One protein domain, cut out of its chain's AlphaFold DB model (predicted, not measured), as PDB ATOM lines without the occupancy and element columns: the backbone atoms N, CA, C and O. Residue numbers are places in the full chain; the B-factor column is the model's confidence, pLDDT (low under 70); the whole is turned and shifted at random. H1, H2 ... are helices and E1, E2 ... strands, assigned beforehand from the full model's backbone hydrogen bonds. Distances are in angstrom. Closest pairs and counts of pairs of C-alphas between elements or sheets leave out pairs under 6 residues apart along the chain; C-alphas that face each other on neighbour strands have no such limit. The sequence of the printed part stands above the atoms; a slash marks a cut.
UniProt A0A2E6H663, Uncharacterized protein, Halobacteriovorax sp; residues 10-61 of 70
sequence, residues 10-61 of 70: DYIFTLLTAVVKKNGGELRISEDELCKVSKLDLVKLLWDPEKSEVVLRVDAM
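AT A GLANCE: This is residues 10 to 61 of the 70 residues of an uncharacterized protein of Halobacteriovorax sp (UniProt A0A2E6H663). What shape does the backbone make? It is an open, loose frame: a hairpin of two strands, E1 and E2, makes one side, the helix H1 stands across a gap from it, and a stretch that holds the small helix H2 joins the two. What is it built of? The printed part has 52 residues with two named helices and two named strands, in the order H1, H2, E1, E2 along the chain; the sheet, in the order E1 - E2, is antiparallel, and the class is mixed, helices and strands. How large is it? It is loose, with a radius of gyration of the C-alphas of 12.8 A and spans of 36 by 30 by 20 A.

HOW THE PARTS SIT: How do E1, residues 41 to 48, and E2, residues 53 to 60, pair? They are antiparallel neighbours and a hairpin, with 153 degrees between their N-to-C directions. The C-alphas of Val 43 and Val 58 face each other at 4.6 A. N 44 and O 57, 2.8 A apart, and N 55 and O 46, 2.8 A apart, are within hydrogen-bond range. Where do the helices stand? H1, residues 10 to 22, is apart from E1 and from E2, with no C-alpha of the one within 8 A of the other. H2, residues 31 to 34, is apart from E2 and from H1. What do the helix backbones show? In H1 every O i to N i+4 pair is within hydrogen-bond range; H2 is too short for such a pair, and its one O i to N i+3 pair is within range.

IN THESE COORDINATES: Where are the strands? E1 begins at C-alpha 41, (5.064, -10.106, 28.013), and measures 21.6 A from first to last C-alpha. E2 measures 22.2 A and ends at C-alpha 60, (7.843, -14.091, 26.855). Where are the helices? H1 begins at C-alpha 10, (2.489, 1.282, 44.871), and measures 18.3 A from first to last C-alpha. H2 measures 5.0 A over its four residues.

THE WHOLE: What lies farthest apart, and what stands free? The two C-alphas farthest apart are those of Glu 31 and Glu 50, at 36.8 A. Residues 29 to 36, of which 31 to 34 belong to H2, and residues 48 to 53 stand free. Are there cuts or long links? The printed part has no cut; the link from E1 to E2 is tight, and those from H1 to H2 and from H2 to E1 are short. Where is confidence low? The mean pLDDT of the printed part is 85.4, with residue 39 and residues 60 to 61 under 70.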
ATOM      1  N   ASP A  10       1.506   0.310  44.375       77.06
ATOM      2  CA  ASP A  10       2.489   1.282  44.871       77.06
ATOM      3  C   ASP A  10       3.935   0.826  44.637       77.06
ATOM      4  O   ASP A  10       4.828   1.629  44.346       77.06
ATOM      5  N   TYR A  11       4.184  -0.482  44.722       80.69
ATOM      6  CA  TYR A  11       5.508  -1.046  44.481       80.69
ATOM      7  C   TYR A  11       5.871  -1.000  42.993       80.69
ATOM      8  O   TYR A  11       7.004  -0.665  42.648       80.69
ATOM      9  N   ILE A  12       4.902  -1.252  42.108       82.25
ATOM     10  CA  ILE A  12       5.087  -1.142  40.654       82.25
ATOM     11  C   ILE A  12       5.408   0.307  40.266       82.25
ATOM     12  O   ILE A  12       6.375   0.544  39.543       82.25
ATOM     13  N   PHE A  13       4.668   1.286  40.796       84.00
ATOM     14  CA  PHE A  13       4.961   2.702  40.555       84.00
ATOM     15  C   PHE A  13       6.322   3.123  41.112       84.00
ATOM     16  O   PHE A  13       7.034   3.907  40.480       84.00
ATOM     17  N   THR A  14       6.727   2.571  42.258       89.75
ATOM     18  CA  THR A  14       8.060   2.810  42.827       89.75
ATOM     19  C   THR A  14       9.160   2.283  41.904       89.75
ATOM     20  O   THR A  14      10.122   3.000  41.624       89.75
ATOM     21  N   LEU A  15       9.004   1.064  41.377       88.75
ATOM     22  CA  LEU A  15       9.944   0.482  40.417       88.75
ATOM     23  C   LEU A  15      10.002   1.288  39.118       88.75
ATOM     24  O   LEU A  15      11.095   1.622  38.666       88.75
ATOM     25  N   LEU A  16       8.851   1.662  38.555       88.94
ATOM     26  CA  LEU A  16       8.791   2.503  37.359       88.94
ATOM     27  C   LEU A  16       9.520   3.834  37.585       88.94
ATOM     28  O   LEU A  16      10.359   4.229  36.779       88.94
ATOM     29  N   THR A  17       9.270   4.483  38.724       92.12
ATOM     30  CA  THR A  17       9.942   5.733  39.109       92.12
ATOM     31  C   THR A  17      11.458   5.555  39.208       92.12
ATOM     32  O   THR A  17      12.212   6.412  38.744       92.12
ATOM     33  N   ALA A  18      11.926   4.445  39.785       92.19
ATOM     34  CA  ALA A  18      13.351   4.140  39.870       92.19
ATOM     35  C   ALA A  18      13.987   3.980  38.478       92.19
ATOM     36  O   ALA A  18      15.068   4.520  38.235       92.19
ATOM     37  N   VAL A  19      13.303   3.305  37.547       92.19
ATOM     38  CA  VAL A  19      13.768   3.142  36.159       92.19
ATOM     39  C   VAL A  19      13.812   4.488  35.432       92.19
ATOM     40  O   VAL A  19      14.813   4.786  34.784       92.19
ATOM     41  N   VAL A  20      12.788   5.334  35.581       94.44
ATOM     42  CA  VAL A  20      12.768   6.685  34.993       94.44
ATOM     43  C   VAL A  20      13.940   7.523  35.512       94.44
ATOM     44  O   VAL A  20      14.689   8.095  34.724       94.44
ATOM     45  N   LYS A  21      14.173   7.536  36.833       95.12
ATOM     46  CA  LYS A  21      15.314   8.249  37.434       95.12
ATOM     47  C   LYS A  21      16.660   7.733  36.924       95.12
ATOM     48  O   LYS A  21      17.531   8.538  36.613       95.12
ATOM     49  N   LYS A  22      16.819   6.411  36.792       93.44
ATOM     50  CA  LYS A  22      18.038   5.790  36.247       93.44
ATOM     51  C   LYS A  22      18.319   6.213  34.797       93.44
ATOM     52  O   LYS A  22      19.481   6.279  34.416       93.44
ATOM     53  N   ASN A  23      17.283   6.527  34.017       94.38
ATOM     54  CA  ASN A  23      17.395   6.965  32.620       94.38
ATOM     55  C   ASN A  23      17.438   8.498  32.455       94.38
ATOM     56  O   ASN A  23      17.165   9.012  31.378       94.38
ATOM     57  N   GLY A  24      17.796   9.243  33.506       93.56
ATOM     58  CA  GLY A  24      17.941  10.701  33.426       93.56
ATOM     59  C   GLY A  24      16.668  11.485  33.745       93.56
ATOM     60  O   GLY A  24      16.609  12.681  33.481       93.56
ATOM     61  N   GLY A  25      15.662  10.841  34.346       94.00
ATOM     62  CA  GLY A  25      14.449  11.500  34.839       94.00
ATOM     63  C   GLY A  25      13.288  11.545  33.846       94.00
ATOM     64  O   GLY A  25      12.193  11.935  34.237       94.00
ATOM     65  N   GLU A  26      13.491  11.089  32.610       94.50
ATOM     66  CA  GLU A  26      12.459  10.979  31.579       94.50
ATOM     67  C   GLU A  26      12.685   9.709  30.746       94.50
ATOM     68  O   GLU A  26      13.817   9.365  30.417       94.50
ATOM     69  N   LEU A  27      11.603   9.009  30.397       93.62
ATOM     70  CA  LEU A  27      11.618   7.926  29.414       93.62
ATOM     71  C   LEU A  27      10.713   8.320  28.255       93.62
ATOM     72  O   LEU A  27       9.535   8.611  28.459       93.62
ATOM     73  N   ARG A  28      11.260   8.296  27.042       93.88
ATOM     74  CA  ARG A  28      10.491   8.454  25.808       93.88
ATOM     75  C   ARG A  28      10.379   7.091  25.157       93.88
ATOM     76  O   ARG A  28      11.398   6.458  24.910       93.88
ATOM     77  N   ILE A  29       9.152   6.658  24.911       92.69
ATOM     78  CA  ILE A  29       8.852   5.407  24.223       92.69
ATOM     79  C   ILE A  29       8.031   5.793  23.000       92.69
ATOM     80  O   ILE A  29       6.999   6.454  23.134       92.69
ATOM     81  N   SER A  30       8.523   5.448  21.816       94.06
ATOM     82  CA  SER A  30       7.803   5.670  20.563       94.06
ATOM     83  C   SER A  30       6.609   4.723  20.431       94.06
ATOM     84  O   SER A  30       6.529   3.687  21.094       94.06
ATOM     85  N   GLU A  31       5.676   5.055  19.542       90.44
ATOM     86  CA  GLU A  31       4.530   4.189  19.244       90.44
ATOM     87  C   GLU A  31       4.979   2.808  18.738       90.44
ATOM     88  O   GLU A  31       4.484   1.786  19.213       90.44
ATOM     89  N   ASP A  32       5.998   2.760  17.874       90.69
ATOM     90  CA  ASP A  32       6.594   1.513  17.380       90.69
ATOM     91  C   ASP A  32       7.171   0.634  18.500       90.69
ATOM     92  O   ASP A  32       7.174  -0.593  18.399       90.69
ATOM     93  N   GLU A  33       7.696   1.238  19.566       85.75
ATOM     94  CA  GLU A  33       8.207   0.515  20.733       85.75
ATOM     95  C   GLU A  33       7.076   0.031  21.644       85.75
ATOM     96  O   GLU A  33       7.143  -1.092  22.143       85.75
ATOM     97  N   LEU A  34       6.012   0.825  21.810       84.75
ATOM     98  CA  LEU A  34       4.817   0.413  22.553       84.75
ATOM     99  C   LEU A  34       4.120  -0.778  21.886       84.75
ATOM    100  O   LEU A  34       3.724  -1.719  22.571       84.75
ATOM    101  N   CYS A  35       4.032  -0.782  20.554       82.50
ATOM    102  CA  CYS A  35       3.410  -1.860  19.781       82.50
ATOM    103  C   CYS A  35       4.171  -3.195  19.848       82.50
ATOM    104  O   CYS A  35       3.608  -4.235  19.503       82.50
ATOM    105  N   LYS A  36       5.436  -3.194  20.292       82.44
ATOM    106  CA  LYS A  36       6.236  -4.416  20.484       82.44
ATOM    107  C   LYS A  36       5.974  -5.103  21.825       82.44
ATOM    108  O   LYS A  36       6.422  -6.230  21.999       82.44
ATOM    109  N   VAL A  37       5.265  -4.452  22.750       82.50
ATOM    110  CA  VAL A  37       4.873  -5.046  24.032       82.50
ATOM    111  C   VAL A  37       3.506  -5.704  23.877       82.50
ATOM    112  O   VAL A  37       2.489  -5.051  23.650       82.50
ATOM    113  N   SER A  38       3.471  -7.022  24.009       77.31
ATOM    114  CA  SER A  38       2.252  -7.817  24.003       77.31
ATOM    115  C   SER A  38       1.682  -7.974  25.415       77.31
ATOM    116  O   SER A  38       2.375  -7.853  26.422       77.31
ATOM    117  N   LYS A  39       0.400  -8.345  25.511       68.50
ATOM    118  CA  LYS A  39      -0.230  -8.706  26.796       68.50
ATOM    119  C   LYS A  39       0.360  -9.973  27.434       68.50
ATOM    120  O   LYS A  39       0.021 -10.283  28.571       68.50
ATOM    121  N   LEU A  40       1.171 -10.723  26.685       72.62
ATOM    122  CA  LEU A  40       1.825 -11.952  27.130       72.62
ATOM    123  C   LEU A  40       3.247 -11.703  27.643       72.62
ATOM    124  O   LEU A  40       3.851 -12.614  28.210       72.62
ATOM    125  N   ASP A  41       3.775 -10.490  27.459       73.81
ATOM    126  CA  ASP A  41       5.064 -10.106  28.013       73.81
ATOM    127  C   ASP A  41       4.919  -9.894  29.517       73.81
ATOM    128  O   ASP A  41       4.256  -8.967  29.987       73.81
ATOM    129  N   LEU A  42       5.541 -10.785  30.288       75.81
ATOM    130  CA  LEU A  42       5.556 -10.708  31.740       75.81
ATOM    131  C   LEU A  42       6.914 -10.196  32.207       75.81
ATOM    132  O   LEU A  42       7.960 -10.748  31.869       75.81
ATOM    133  N   VAL A  43       6.905  -9.161  33.045       82.69
ATOM    134  CA  VAL A  43       8.120  -8.707  33.725       82.69
ATOM    135  C   VAL A  43       8.298  -9.522  35.002       82.69
ATOM    136  O   VAL A  43       7.533  -9.391  35.958       82.69
ATOM    137  N   LYS A  44       9.339 -10.352  35.034       79.25
ATOM    138  CA  LYS A  44       9.816 -11.010  36.249       79.25
ATOM    139  C   LYS A  44      10.699 -10.056  37.044       79.25
ATOM    140  O   LYS A  44      11.562  -9.372  36.493       79.25
ATOM    141  N   LEU A  45      10.493 -10.059  38.357       82.25
ATOM    142  CA  LEU A  45      11.257  -9.283  39.328       82.25
ATOM    143  C   LEU A  45      12.078 -10.249  40.183       82.25
ATOM    144  O   LEU A  45      11.516 -11.062  40.914       82.25
ATOM    145  N   LEU A  46      13.403 -10.179  40.067       83.25
ATOM    146  CA  LEU A  46      14.346 -11.024  40.801       83.25
ATOM    147  C   LEU A  46      15.211 -10.140  41.701       83.25
ATOM    148  O   LEU A  46      15.636  -9.070  41.282       83.25
ATOM    149  N   TRP A  47      15.475 -10.569  42.931       84.88
ATOM    150  CA  TRP A  47      16.452  -9.910  43.798       84.88
ATOM    151  C   TRP A  47      17.796 -10.620  43.659       84.88
ATOM    152  O   TRP A  47      17.860 -11.830  43.874       84.88
ATOM    153  N   ASP A  48      18.842  -9.879  43.300       87.81
ATOM    154  CA  ASP A  48      20.229 -10.333  43.340       87.81
ATOM    155  C   ASP A  48      20.826  -9.924  44.699       87.81
ATOM    156  O   ASP A  48      21.103  -8.738  44.918       87.81
ATOM    157  N   PRO A  49      20.998 -10.866  45.644       86.38
ATOM    158  CA  PRO A  49      21.517 -10.548  46.967       86.38
ATOM    159  C   PRO A  49      23.013 -10.223  46.963       86.38
ATOM    160  O   PRO A  49      23.458  -9.500  47.850       86.38
ATOM    161  N   GLU A  50      23.783 -10.724  45.995       92.88
ATOM    162  CA  GLU A  50      25.232 -10.496  45.935       92.88
ATOM    163  C   GLU A  50      25.531  -9.052  45.545       92.88
ATOM    164  O   GLU A  50      26.433  -8.420  46.093       92.88
ATOM    165  N   LYS A  51      24.727  -8.512  44.627       92.06
ATOM    166  CA  LYS A  51      24.849  -7.126  44.162       92.06
ATOM    167  C   LYS A  51      23.930  -6.160  44.894       92.06
ATOM    168  O   LYS A  51      24.095  -4.954  44.764       92.06
ATOM    169  N   SER A  52      23.002  -6.678  45.700       88.00
ATOM    170  CA  SER A  52      21.946  -5.896  46.352       88.00
ATOM    171  C   SER A  52      21.109  -5.094  45.347       88.00
ATOM    172  O   SER A  52      20.815  -3.916  45.555       88.00
ATOM    173  N   GLU A  53      20.711  -5.742  44.249       88.94
ATOM    174  CA  GLU A  53      19.981  -5.117  43.143       88.94
ATOM    175  C   GLU A  53      18.682  -5.862  42.807       88.94
ATOM    176  O   GLU A  53      18.567  -7.080  42.948       88.94
ATOM    177  N   VAL A  54      17.689  -5.121  42.304       85.50
ATOM    178  CA  VAL A  54      16.491  -5.707  41.684       85.50
ATOM    179  C   VAL A  54      16.737  -5.847  40.184       85.50
ATOM    180  O   VAL A  54      16.983  -4.860  39.490       85.50
ATOM    181  N   VAL A  55      16.604  -7.063  39.668       87.38
ATOM    182  CA  VAL A  55      16.677  -7.388  38.245       87.38
ATOM    183  C   VAL A  55      15.262  -7.474  37.679       87.38
ATOM    184  O   VAL A  55      14.456  -8.305  38.103       87.38
ATOM    185  N   LEU A  56      14.973  -6.622  36.694       87.81
ATOM    186  CA  LEU A  56      13.749  -6.655  35.898       87.81
ATOM    187  C   LEU A  56      14.050  -7.406  34.597       87.81
ATOM    188  O   LEU A  56      14.913  -6.978  33.830       87.81
ATOM    189  N   ARG A  57      13.365  -8.524  34.344       85.62
ATOM    190  CA  ARG A  57      13.559  -9.339  33.135       85.62
ATOM    191  C   ARG A  57      12.225  -9.579  32.444       85.62
ATOM    192  O   ARG A  57      11.298 -10.063  33.083       85.62
ATOM    193  N   VAL A  58      12.148  -9.284  31.149       82.19
ATOM    194  CA  VAL A  58      11.012  -9.696  30.315       82.19
ATOM    195  C   VAL A  58      11.139 -11.189  30.044       82.19
ATOM    196  O   VAL A  58      12.195 -11.652  29.610       82.19
ATOM    197  N   ASP A  59      10.082 -11.931  30.335       77.38
ATOM    198  CA  ASP A  59       9.929 -13.318  29.932       77.38
ATOM    199  C   ASP A  59       8.719 -13.391  29.003       77.38
ATOM    200  O   ASP A  59       7.609 -13.000  29.381       77.38
ATOM    201  N   ALA A  60       8.939 -13.843  27.772       64.00
ATOM    202  CA  ALA A  60       7.843 -14.091  26.855       64.00
ATOM    203  C   ALA A  60       7.160 -15.381  27.312       64.00
ATOM    204  O   ALA A  60       7.799 -16.438  27.346       64.00
ATOM    205  N   MET A  61       5.869 -15.338  27.657       56.12
ATOM    206  CA  MET A  61       5.114 -16.585  27.760       56.12
ATOM    207  C   MET A  61       5.041 -17.204  26.363       56.12
ATOM    208  O   MET A  61       4.179 -16.855  25.560       56.12
TER     209      MET A  61